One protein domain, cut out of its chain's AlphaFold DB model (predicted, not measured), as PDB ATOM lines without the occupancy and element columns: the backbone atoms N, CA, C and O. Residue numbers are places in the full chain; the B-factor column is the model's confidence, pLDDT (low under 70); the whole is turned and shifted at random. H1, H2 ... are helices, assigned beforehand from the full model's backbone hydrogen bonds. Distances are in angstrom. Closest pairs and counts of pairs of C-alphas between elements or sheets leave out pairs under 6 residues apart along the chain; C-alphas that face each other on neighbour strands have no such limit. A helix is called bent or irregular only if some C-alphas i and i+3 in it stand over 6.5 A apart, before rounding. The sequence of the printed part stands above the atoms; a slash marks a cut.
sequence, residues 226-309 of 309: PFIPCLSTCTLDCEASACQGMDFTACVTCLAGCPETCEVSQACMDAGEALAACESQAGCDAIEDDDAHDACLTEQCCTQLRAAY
ATOM      1  N   PRO A 226      -9.386 -54.574  13.276       83.38
ATOM      2  CA  PRO A 226     -10.371 -55.269  14.102       83.38
ATOM      3  C   PRO A 226     -11.166 -54.341  15.034       83.38
ATOM      4  O   PRO A 226     -12.275 -54.688  15.434       83.38
ATOM      5  N   PHE A 227     -10.613 -53.172  15.375       76.69
ATOM      6  CA  PHE A 227     -11.169 -52.271  16.385       76.69
ATOM      7  C   PHE A 227     -12.052 -51.164  15.802       76.69
ATOM      8  O   PHE A 227     -12.832 -50.571  16.543       76.69
ATOM      9  N   ILE A 228     -11.994 -50.919  14.487       72.88
ATOM     10  CA  ILE A 228     -12.753 -49.847  13.813       72.88
ATOM     11  C   ILE A 228     -14.247 -49.884  14.141       72.88
ATOM     12  O   ILE A 228     -14.787 -48.836  14.497       72.88
ATOM     13  N   PRO A 229     -14.947 -51.037  14.061       73.25
ATOM     14  CA  PRO A 229     -16.389 -51.048  14.293       73.25
ATOM     15  C   PRO A 229     -16.742 -50.644  15.727       73.25
ATOM     16  O   PRO A 229     -17.732 -49.950  15.950       73.25
ATOM     17  N   CYS A 230     -15.914 -51.052  16.695       71.38
ATOM     18  CA  CYS A 230     -16.094 -50.672  18.089       71.38
ATOM     19  C   CYS A 230     -15.781 -49.193  18.308       71.38
ATOM     20  O   CYS A 230     -16.615 -48.490  18.866       71.38
ATOM     21  N   LEU A 231     -14.625 -48.714  17.836       67.81
ATOM     22  CA  LEU A 231     -14.218 -47.319  18.006       67.81
ATOM     23  C   LEU A 231     -15.248 -46.372  17.398       67.81
ATOM     24  O   LEU A 231     -15.678 -45.444  18.065       67.81
ATOM     25  N   SER A 232     -15.733 -46.672  16.191       63.78
ATOM     26  CA  SER A 232     -16.794 -45.892  15.551       63.78
ATOM     27  C   SER A 232     -18.090 -45.882  16.365       63.78
ATOM     28  O   SER A 232     -18.723 -44.837  16.465       63.78
ATOM     29  N   THR A 233     -18.486 -47.015  16.951       70.12
ATOM     30  CA  THR A 233     -19.699 -47.083  17.783       70.12
ATOM     31  C   THR A 233     -19.510 -46.299  19.080       70.12
ATOM     32  O   THR A 233     -20.373 -45.513  19.447       70.12
ATOM     33  N   CYS A 234     -18.357 -46.446  19.734       66.50
ATOM     34  CA  CYS A 234     -18.035 -45.718  20.955       66.50
ATOM     35  C   CYS A 234     -17.996 -44.202  20.728       66.50
ATOM     36  O   CYS A 234     -18.577 -43.459  21.513       66.50
ATOM     37  N   THR A 235     -17.380 -43.737  19.637       66.56
ATOM     38  CA  THR A 235     -17.371 -42.314  19.271       66.56
ATOM     39  C   THR A 235     -18.788 -41.781  19.098       66.56
ATOM     40  O   THR A 235     -19.127 -40.774  19.711       66.56
ATOM     41  N   LEU A 236     -19.635 -42.483  18.340       67.06
ATOM     42  CA  LEU A 236     -21.027 -42.077  18.125       67.06
ATOM     43  C   LEU A 236     -21.836 -42.069  19.428       67.06
ATOM     44  O   LEU A 236     -22.633 -41.161  19.653       67.06
ATOM     45  N   ASP A 237     -21.614 -43.043  20.309       72.69
ATOM     46  CA  ASP A 237     -22.264 -43.096  21.619       72.69
ATOM     47  C   ASP A 237     -21.796 -41.946  22.524       72.69
ATOM     48  O   ASP A 237     -22.606 -41.336  23.227       72.69
ATOM     49  N   CYS A 238     -20.508 -41.602  22.489       65.69
ATOM     50  CA  CYS A 238     -19.955 -40.455  23.204       65.69
ATOM     51  C   CYS A 238     -20.498 -39.133  22.673       65.69
ATOM     52  O   CYS A 238     -20.882 -38.268  23.465       65.69
ATOM     53  N   GLU A 239     -20.593 -38.994  21.353       68.62
ATOM     54  CA  GLU A 239     -21.209 -37.841  20.710       68.62
ATOM     55  C   GLU A 239     -22.672 -37.698  21.136       68.62
ATOM     56  O   GLU A 239     -23.087 -36.629  21.584       68.62
ATOM     57  N   ALA A 240     -23.432 -38.793  21.084       67.69
ATOM     58  CA  ALA A 240     -24.849 -38.819  21.426       67.69
ATOM     59  C   ALA A 240     -25.137 -38.601  22.921       67.69
ATOM     60  O   ALA A 240     -26.215 -38.119  23.266       67.69
ATOM     61  N   SER A 241     -24.214 -38.961  23.816       76.19
ATOM     62  CA  SER A 241     -24.447 -38.919  25.267       76.19
ATOM     63  C   SER A 241     -23.692 -37.795  25.974       76.19
ATOM     64  O   SER A 241     -24.304 -36.938  26.609       76.19
ATOM     65  N   ALA A 242     -22.364 -37.795  25.883       62.59
ATOM     66  CA  ALA A 242     -21.491 -36.919  26.653       62.59
ATOM     67  C   ALA A 242     -21.250 -35.579  25.948       62.59
ATOM     68  O   ALA A 242     -21.174 -34.545  26.608       62.59
ATOM     69  N   CYS A 243     -21.186 -35.575  24.615       56.00
ATOM     70  CA  CYS A 243     -20.926 -34.360  23.838       56.00
ATOM     71  C   CYS A 243     -22.171 -33.511  23.596       56.00
ATOM     72  O   CYS A 243     -22.064 -32.291  23.486       56.00
ATOM     73  N   GLN A 244     -23.359 -34.115  23.609       58.25
ATOM     74  CA  GLN A 244     -24.619 -33.367  23.598       58.25
ATOM     75  C   GLN A 244     -24.953 -32.727  24.958       58.25
ATOM     76  O   GLN A 244     -25.751 -31.795  25.017       58.25
ATOM     77  N   GLY A 245     -24.327 -33.180  26.051       54.44
ATOM     78  CA  GLY A 245     -24.639 -32.765  27.423       54.44
ATOM     79  C   GLY A 245     -23.998 -31.459  27.907       54.44
ATOM     80  O   GLY A 245     -24.049 -31.188  29.104       54.44
ATOM     81  N   MET A 246     -23.372 -30.667  27.025       47.56
ATOM     82  CA  MET A 246     -22.617 -29.431  27.333       47.56
ATOM     83  C   MET A 246     -21.408 -29.583  28.268       47.56
ATOM     84  O   MET A 246     -20.656 -28.629  28.471       47.56
ATOM     85  N   ASP A 247     -21.178 -30.767  28.827       60.31
ATOM     86  CA  ASP A 247     -19.967 -31.074  29.568       60.31
ATOM     87  C   ASP A 247     -18.870 -31.474  28.576       60.31
ATOM     88  O   ASP A 247     -18.651 -32.643  28.264       60.31
ATOM     89  N   PHE A 248     -18.168 -30.461  28.067       51.47
ATOM     90  CA  PHE A 248     -17.022 -30.649  27.176       51.47
ATOM     91  C   PHE A 248     -15.951 -31.556  27.802       51.47
ATOM     92  O   PHE A 248     -15.312 -32.339  27.102       51.47
ATOM     93  N   THR A 249     -15.790 -31.511  29.129       59.12
ATOM     94  CA  THR A 249     -14.844 -32.390  29.825       59.12
ATOM     95  C   THR A 249     -15.329 -33.834  29.783       59.12
ATOM     96  O   THR A 249     -14.530 -34.729  29.513       59.12
ATOM     97  N   ALA A 250     -16.626 -34.079  29.981       66.69
ATOM     98  CA  ALA A 250     -17.216 -35.404  29.826       66.69
ATOM     99  C   ALA A 250     -17.146 -35.902  28.378       66.69
ATOM    100  O   ALA A 250     -16.843 -37.071  28.172       66.69
ATOM    101  N   CYS A 251     -17.357 -35.034  27.386       59.78
ATOM    102  CA  CYS A 251     -17.200 -35.369  25.970       59.78
ATOM    103  C   CYS A 251     -15.777 -35.844  25.657       59.78
ATOM    104  O   CYS A 251     -15.584 -36.965  25.187       59.78
ATOM    105  N   VAL A 252     -14.769 -35.034  26.004       59.00
ATOM    106  CA  VAL A 252     -13.354 -35.377  25.801       59.00
ATOM    107  C   VAL A 252     -12.979 -36.637  26.578       59.00
ATOM    108  O   VAL A 252     -12.298 -37.506  26.044       59.00
ATOM    109  N   THR A 253     -13.459 -36.781  27.817       69.69
ATOM    110  CA  THR A 253     -13.204 -37.975  28.639       69.69
ATOM    111  C   THR A 253     -13.839 -39.225  28.030       69.69
ATOM    112  O   THR A 253     -13.223 -40.287  28.043       69.69
ATOM    113  N   CYS A 254     -15.047 -39.113  27.474       72.94
ATOM    114  CA  CYS A 254     -15.736 -40.221  26.821       72.94
ATOM    115  C   CYS A 254     -14.978 -40.667  25.568       72.94
ATOM    116  O   CYS A 254     -14.623 -41.838  25.449       72.94
ATOM    117  N   LEU A 255     -14.647 -39.721  24.681       66.81
ATOM    118  CA  LEU A 255     -13.900 -39.999  23.453       66.81
ATOM    119  C   LEU A 255     -12.509 -40.583  23.751       66.81
ATOM    120  O   LEU A 255     -12.107 -41.568  23.134       66.81
ATOM    121  N   ALA A 256     -11.808 -40.047  24.756       68.62
ATOM    122  CA  ALA A 256     -10.516 -40.567  25.205       68.62
ATOM    123  C   ALA A 256     -10.609 -41.964  25.849       68.62
ATOM    124  O   ALA A 256      -9.625 -42.699  25.848       68.62
ATOM    125  N   GLY A 257     -11.777 -42.349  26.372       76.25
ATOM    126  CA  GLY A 257     -12.040 -43.677  26.930       76.25
ATOM    127  C   GLY A 257     -12.400 -44.739  25.885       76.25
ATOM    128  O   GLY A 257     -12.457 -45.929  26.215       76.25
ATOM    129  N   CYS A 258     -12.631 -44.361  24.624       71.50
ATOM    130  CA  CYS A 258     -13.002 -45.312  23.576       71.50
ATOM    131  C   CYS A 258     -11.934 -46.375  23.272       71.50
ATOM    132  O   CYS A 258     -12.307 -47.543  23.142       71.50
ATOM    133  N   PRO A 259     -10.625 -46.057  23.222       79.31
ATOM    134  CA  PRO A 259      -9.587 -47.073  23.063       79.31
ATOM    135  C   PRO A 259      -9.597 -48.126  24.176       79.31
ATOM    136  O   PRO A 259      -9.453 -49.316  23.899       79.31
ATOM    137  N   GLU A 260      -9.823 -47.705  25.423       82.88
ATOM    138  CA  GLU A 260      -9.908 -48.606  26.577       82.88
ATOM    139  C   GLU A 260     -11.176 -49.465  26.516       82.88
ATOM    140  O   GLU A 260     -11.119 -50.679  26.705       82.88
ATOM    141  N   THR A 261     -12.313 -48.850  26.177       87.75
ATOM    142  CA  THR A 261     -13.613 -49.529  26.042       87.75
ATOM    143  C   THR A 261     -13.599 -50.575  24.929       87.75
ATOM    144  O   THR A 261     -14.201 -51.640  25.062       87.75
ATOM    145  N   CYS A 262     -12.891 -50.287  23.838       82.69
ATOM    146  CA  CYS A 262     -12.751 -51.178  22.693       82.69
ATOM    147  C   CYS A 262     -11.577 -52.152  22.798       82.69
ATOM    148  O   CYS A 262     -11.314 -52.869  21.831       82.69
ATOM    149  N   GLU A 263     -10.880 -52.175  23.939       92.00
ATOM    150  CA  GLU A 263      -9.704 -53.015  24.189       92.00
ATOM    151  C   GLU A 263      -8.678 -52.931  23.046       92.00
ATOM    152  O   GLU A 263      -8.130 -53.940  22.589       92.00
ATOM    153  N   VAL A 264      -8.439 -51.711  22.550       77.12
ATOM    154  CA  VAL A 264      -7.531 -51.480  21.426       77.12
ATOM    155  C   VAL A 264      -6.152 -52.016  21.782       77.12
ATOM    156  O   VAL A 264      -5.552 -51.664  22.797       77.12
ATOM    157  N   SER A 265      -5.640 -52.906  20.933       85.38
ATOM    158  CA  SER A 265      -4.346 -53.532  21.189       85.38
ATOM    159  C   SER A 265      -3.207 -52.510  21.188       85.38
ATOM    160  O   SER A 265      -3.226 -51.547  20.418       85.38
ATOM    161  N   GLN A 266      -2.150 -52.791  21.958       85.75
ATOM    162  CA  GLN A 266      -0.921 -51.989  21.938       85.75
ATOM    163  C   GLN A 266      -0.345 -51.852  20.523       85.75
ATOM    164  O   GLN A 266       0.105 -50.783  20.151       85.75
ATOM    165  N   ALA A 267      -0.446 -52.899  19.696       82.56
ATOM    166  CA  ALA A 267       0.020 -52.852  18.313       82.56
ATOM    167  C   ALA A 267      -0.743 -51.831  17.450       82.56
ATOM    168  O   ALA A 267      -0.143 -51.224  16.568       82.56
ATOM    169  N   CYS A 268      -2.044 -51.632  17.689       80.25
ATOM    170  CA  CYS A 268      -2.792 -50.565  17.024       80.25
ATOM    171  C   CYS A 268      -2.410 -49.190  17.580       80.25
ATOM    172  O   CYS A 268      -2.206 -48.268  16.801       80.25
ATOM    173  N   MET A 269      -2.261 -49.059  18.903       78.62
ATOM    174  CA  MET A 269      -1.846 -47.792  19.517       78.62
ATOM    175  C   MET A 269      -0.469 -47.343  19.009       78.62
ATOM    176  O   MET A 269      -0.329 -46.206  18.570       78.62
ATOM    177  N   ASP A 270       0.507 -48.252  18.959       79.38
ATOM    178  CA  ASP A 270       1.857 -47.985  18.448       79.38
ATOM    179  C   ASP A 270       1.835 -47.615  16.952       79.38
ATOM    180  O   ASP A 270       2.559 -46.723  16.508       79.38
ATOM    181  N   ALA A 271       1.003 -48.295  16.151       76.81
ATOM    182  CA  ALA A 271       0.859 -47.997  14.725       76.81
ATOM    183  C   ALA A 271       0.163 -46.646  14.480       76.81
ATOM    184  O   ALA A 271       0.567 -45.905  13.584       76.81
ATOM    185  N   GLY A 272      -0.836 -46.307  15.299       76.31
ATOM    186  CA  GLY A 272      -1.494 -45.002  15.296       76.31
ATOM    187  C   GLY A 272      -0.546 -43.874  15.703       76.31
ATOM    188  O   GLY A 272      -0.493 -42.853  15.026       76.31
ATOM    189  N   GLU A 273       0.275 -44.074  16.739       77.38
ATOM    190  CA  GLU A 273       1.298 -43.104  17.155       77.38
ATOM    191  C   GLU A 273       2.351 -42.892  16.058       77.38
ATOM    192  O   GLU A 273       2.732 -41.758  15.768       77.38
ATOM    193  N   ALA A 274       2.787 -43.965  15.389       76.56
ATOM    194  CA  ALA A 274       3.714 -43.866  14.265       76.56
ATOM    195  C   ALA A 274       3.116 -43.098  13.072       76.56
ATOM    196  O   ALA A 274       3.840 -42.357  12.401       76.56
ATOM    197  N   LEU A 275       1.814 -43.260  12.809       80.06
ATOM    198  CA  LEU A 275       1.092 -42.493  11.794       80.06
ATOM    199  C   LEU A 275       0.984 -41.015  12.182       80.06
ATOM    200  O   LEU A 275       1.396 -40.174  11.389       80.06
ATOM    201  N   ALA A 276       0.560 -40.702  13.409       71.69
ATOM    202  CA  ALA A 276       0.468 -39.327  13.907       71.69
ATOM    203  C   ALA A 276       1.835 -38.613  13.918       71.69
ATOM    204  O   ALA A 276       1.953 -37.446  13.550       71.69
ATOM    205  N   ALA A 277       2.907 -39.322  14.282       74.88
ATOM    206  CA  ALA A 277       4.264 -38.784  14.229       74.88
ATOM    207  C   ALA A 277       4.712 -38.481  12.791       74.88
ATOM    208  O   ALA A 277       5.428 -37.504  12.569       74.88
ATOM    209  N   CYS A 278       4.307 -39.306  11.821       84.12
ATOM    210  CA  CYS A 278       4.568 -39.032  10.413       84.12
ATOM    211  C   CYS A 278       3.768 -37.825   9.924       84.12
ATOM    212  O   CYS A 278       4.349 -36.940   9.304       84.12
ATOM    213  N   GLU A 279       2.474 -37.776  10.238       83.12
ATOM    214  CA  GLU A 279       1.568 -36.688   9.872       83.12
ATOM    215  C   GLU A 279       2.134 -35.332  10.309       83.12
ATOM    216  O   GLU A 279       2.288 -34.436   9.480       83.12
ATOM    217  N   SER A 280       2.571 -35.231  11.568       74.94
ATOM    218  CA  SER A 280       3.158 -34.001  12.108       74.94
ATOM    219  C   SER A 280       4.536 -33.669  11.518       74.94
ATOM    220  O   SER A 280       4.851 -32.512  11.246       74.94
ATOM    221  N   GLN A 281       5.379 -34.672  11.240       83.31
ATOM    222  CA  GLN A 281       6.680 -34.441  10.588       83.31
ATOM    223  C   GLN A 281       6.546 -34.010   9.126       83.31
ATOM    224  O   GLN A 281       7.363 -33.227   8.638       83.31
ATOM    225  N   ALA A 282       5.543 -34.538   8.429       82.75
ATOM    226  CA  ALA A 282       5.215 -34.175   7.059       82.75
ATOM    227  C   ALA A 282       4.453 -32.841   6.976       82.75
ATOM    228  O   ALA A 282       4.324 -32.290   5.885       82.75
ATOM    229  N   GLY A 283       3.984 -32.313   8.115       77.44
ATOM    230  CA  GLY A 283       3.133 -31.129   8.181       77.44
ATOM    231  C   GLY A 283       1.758 -31.361   7.559       77.44
ATOM    232  O   GLY A 283       1.126 -30.400   7.126       77.44
ATOM    233  N   CYS A 284       1.322 -32.621   7.463       70.69
ATOM    234  CA  CYS A 284      -0.011 -32.946   6.973       70.69
ATOM    235  C   CYS A 284      -1.070 -32.471   7.978       70.69
ATOM    236  O   CYS A 284      -2.098 -31.971   7.551       70.69
ATOM    237  N   ASP A 285      -0.773 -32.499   9.284       64.94
ATOM    238  CA  ASP A 285      -1.624 -31.985  10.372       64.94
ATOM    239  C   ASP A 285      -1.925 -30.477  10.271       64.94
ATOM    240  O   ASP A 285      -2.893 -29.991  10.850       64.94
ATOM    241  N   ALA A 286      -1.105 -29.730   9.528       67.12
ATOM    242  CA  ALA A 286      -1.295 -28.306   9.261       67.12
ATOM    243  C   ALA A 286      -2.110 -28.022   7.983       67.12
ATOM    244  O   ALA A 286      -2.340 -26.854   7.655       67.12
ATOM    245  N   ILE A 287      -2.508 -29.055   7.234       63.56
ATOM    246  CA  ILE A 287      -3.320 -28.924   6.021       63.56
ATOM    247  C   ILE A 287      -4.797 -28.970   6.415       63.56
ATOM    248  O   ILE A 287      -5.301 -30.004   6.830       63.56
ATOM    249  N   GLU A 288      -5.488 -27.842   6.255       51.00
ATOM    250  CA  GLU A 288      -6.915 -27.699   6.601       51.00
ATOM    251  C   GLU A 288      -7.873 -28.377   5.603       51.00
ATOM    252  O   GLU A 288      -9.048 -28.559   5.901       51.00
ATOM    253  N   ASP A 289      -7.409 -28.675   4.388       66.44
ATOM    254  CA  ASP A 289      -8.213 -29.319   3.349       66.44
ATOM    255  C   ASP A 289      -8.080 -30.840   3.465       66.44
ATOM    256  O   ASP A 289      -7.010 -31.369   3.179       66.44
ATOM    257  N   ASP A 290      -9.154 -31.530   3.864       52.59
ATOM    258  CA  ASP A 290      -9.161 -32.987   4.081       52.59
ATOM    259  C   ASP A 290      -8.666 -33.775   2.852       52.59
ATOM    260  O   ASP A 290      -7.951 -34.759   3.003       52.59
ATOM    261  N   ASP A 291      -8.979 -33.336   1.625       58.28
ATOM    262  CA  ASP A 291      -8.522 -34.010   0.401       58.28
ATOM    263  C   ASP A 291      -7.002 -33.837   0.196       58.28
ATOM    264  O   ASP A 291      -6.308 -34.774  -0.210       58.28
ATOM    265  N   ALA A 292      -6.459 -32.650   0.473       60.97
ATOM    266  CA  ALA A 292      -5.028 -32.367   0.433       60.97
ATOM    267  C   ALA A 292      -4.278 -32.971   1.630       60.97
ATOM    268  O   ALA A 292      -3.116 -33.349   1.479       60.97
ATOM    269  N   HIS A 293      -4.927 -33.096   2.786       71.69
ATOM    270  CA  HIS A 293      -4.440 -33.819   3.958       71.69
ATOM    271  C   HIS A 293      -4.347 -35.312   3.649       71.69
ATOM    272  O   HIS A 293      -3.265 -35.884   3.752       71.69
ATOM    273  N   ASP A 294      -5.416 -35.913   3.123       71.25
ATOM    274  CA  ASP A 294      -5.446 -37.305   2.679       71.25
ATOM    275  C   ASP A 294      -4.424 -37.554   1.566       71.25
ATOM    276  O   ASP A 294      -3.735 -38.581   1.559       71.25
ATOM    277  N   ALA A 295      -4.275 -36.613   0.628       76.19
ATOM    278  CA  ALA A 295      -3.238 -36.668  -0.395       76.19
ATOM    279  C   ALA A 295      -1.834 -36.589   0.224       76.19
ATOM    280  O   ALA A 295      -0.966 -37.378  -0.150       76.19
ATOM    281  N   CYS A 296      -1.621 -35.709   1.207       81.31
ATOM    282  CA  CYS A 296      -0.370 -35.589   1.953       81.31
ATOM    283  C   CYS A 296      -0.051 -36.873   2.723       81.31
ATOM    284  O   CYS A 296       1.054 -37.396   2.600       81.31
ATOM    285  N   LEU A 297      -1.016 -37.457   3.436       78.81
ATOM    286  CA  LEU A 297      -0.860 -38.737   4.125       78.81
ATOM    287  C   LEU A 297      -0.553 -39.872   3.144       78.81
ATOM    288  O   LEU A 297       0.337 -40.692   3.383       78.81
ATOM    289  N   THR A 298      -1.254 -39.897   2.013       80.25
ATOM    290  CA  THR A 298      -1.062 -40.871   0.931       80.25
ATOM    291  C   THR A 298       0.311 -40.734   0.272       80.25
ATOM    292  O   THR A 298       0.871 -41.734  -0.180       80.25
ATOM    293  N   GLU A 299       0.871 -39.528   0.205       85.88
ATOM    294  CA  GLU A 299       2.161 -39.261  -0.430       85.88
ATOM    295  C   GLU A 299       3.339 -39.416   0.543       85.88
ATOM    296  O   GLU A 299       4.337 -40.058   0.209       85.88
ATOM    297  N   GLN A 300       3.219 -38.873   1.753       88.31
ATOM    298  CA  GLN A 300       4.306 -38.737   2.728       88.31
ATOM    299  C   GLN A 300       4.276 -39.814   3.818       88.31
ATOM    300  O   GLN A 300       5.330 -40.234   4.295       88.31
ATOM    301  N   CYS A 301       3.090 -40.312   4.179       87.19
ATOM    302  CA  CYS A 301       2.886 -41.216   5.318       87.19
ATOM    303  C   CYS A 301       2.315 -42.579   4.941       87.19
ATOM    304  O   CYS A 301       1.836 -43.327   5.794       87.19
ATOM    305  N   CYS A 302       2.421 -42.958   3.667       86.69
ATOM    306  CA  CYS A 302       1.766 -44.157   3.172       86.69
ATOM    307  C   CYS A 302       2.206 -45.457   3.861       86.69
ATOM    308  O   CYS A 302       1.426 -46.397   4.028       86.69
ATOM    309  N   THR A 303       3.476 -45.525   4.260       87.62
ATOM    310  CA  THR A 303       4.009 -46.702   4.954       87.62
ATOM    311  C   THR A 303       3.340 -46.871   6.314       87.62
ATOM    312  O   THR A 303       2.954 -47.978   6.672       87.62
ATOM    313  N   GLN A 304       3.180 -45.771   7.045       85.00
ATOM    314  CA  GLN A 304       2.568 -45.723   8.364       85.00
ATOM    315  C   GLN A 304       1.058 -45.930   8.267       85.00
ATOM    316  O   GLN A 304       0.506 -46.705   9.042       85.00
ATOM    317  N   LEU A 305       0.415 -45.340   7.255       80.56
ATOM    318  CA  LEU A 305      -1.012 -45.514   6.999       80.56
ATOM    319  C   LEU A 305      -1.356 -46.994   6.786       80.56
ATOM    320  O   LEU A 305      -2.256 -47.516   7.432       80.56
ATOM    321  N   ARG A 306      -0.567 -47.700   5.965       80.88
ATOM    322  CA  ARG A 306      -0.705 -49.152   5.741       80.88
ATOM    323  C   ARG A 306      -0.284 -50.014   6.928       80.88
ATOM    324  O   ARG A 306      -0.714 -51.155   7.055       80.88
ATOM    325  N   ALA A 307       0.639 -49.516   7.747       83.31
ATOM    326  CA  ALA A 307       1.062 -50.213   8.952       83.31
ATOM    327  C   ALA A 307      -0.004 -50.140  10.052       83.31
ATOM    328  O   ALA A 307       0.000 -51.007  10.920       83.31
ATOM    329  N   ALA A 308      -0.893 -49.142  10.010       77.94
ATOM    330  CA  ALA A 308      -2.027 -48.993  10.916       77.94
ATOM    331  C   ALA A 308      -3.294 -49.694  10.396       77.94
ATOM    332  O   ALA A 308      -3.935 -50.424  11.163       77.94
ATOM    333  N   TYR A 309      -3.613 -49.527   9.105       79.62
ATOM    334  CA  TYR A 309      -4.846 -49.999   8.457       79.62
ATOM    335  C   TYR A 309      -4.561 -50.861   7.235       79.62
ATOM    336  O   TYR A 309      -5.175 -51.939   7.119       79.62
TER     337      TYR A 309
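This is residues 226 to 309 of the 309 residues of an uncharacterized protein of Proteobacteria bacterium (UniProt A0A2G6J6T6). The model is a V of two helical arms with an open gap between them: one arm is the hairpin of H1 and H2, side by side, and the other is H3 with the short H5 folded back along it and H4 across it near H3's end. The two arms are joined at the point of the V by the tight link of residues 262 to 265, and residues 244 to 249 stick out at the far tip of the first arm. The printed part has 84 residues with five named helices, H1 to H5 in order along the chain, and no named strand; its class is all helix. It is only just loose, close to compact, with a radius of gyration of the C-alphas of 14.5 A, and the C-alphas span 38 by 28 by 18 A.

H1, residues 226 to 243, begins with C-alpha 226 at (-10.371, -55.269, 14.102) and is 25.4 A long. It is irregular, with C-alphas 226 and 229 7.4 A apart. H2, residues 248 to 261, is 19.2 A long and only just irregular, with C-alphas 256 and 259 6.9 A apart. H3, residues 266 to 282, is 24.0 A long and begins with C-alpha 266 at (-0.921, -51.989, 21.938). H4 is residues 290 to 300, 14.7 A long. H5, residues 302 to 308, is 9.9 A long and ends with C-alpha 308 at (-2.027, -48.993, 10.916).

H1 and H2 form a helical hairpin; they touch, at a shallow tilt of 21 degrees, opposite ways. Their closest C-alphas, those of Cys 243 and Cys 251, are 4.4 A apart. H2 and H3 are apart, and H1 is apart from H3, H4 and H5. H3 and H5 touch at a shallow tilt of 23 degrees, opposite ways, with the closest C-alphas, those of Ala 271 and Ala 308, 4.9 A apart. H3 touches H4 with residues 278 to 282 alone, about perpendicular at 81 degrees; the closest C-alphas are those of Ala 282 and Gln 300, at 6.4 A. H4 and H5 are close but not clearly touching, with the C-alphas of Leu 297 and Leu 305, the closest, 7.4 A apart. Every O i to N i+4 pair is within hydrogen-bond range in H3, H4 and H5, against 12 of 14 in H1 and 8 of 10 in H2.

The two C-alphas farthest apart, those of Gly 245 and Glu 299, are 39.2 A apart. The printed part has no cut and ends at Tyr 309, the chain's last residue. The links H1 to H2, H2 to H3 and H4 to H5 are tight, and that from H3 to H4, of 7 residues, is short. The mean pLDDT of the printed part is 73.1; 30 residues are under 70, among them 242 to 253 and 285 to 292.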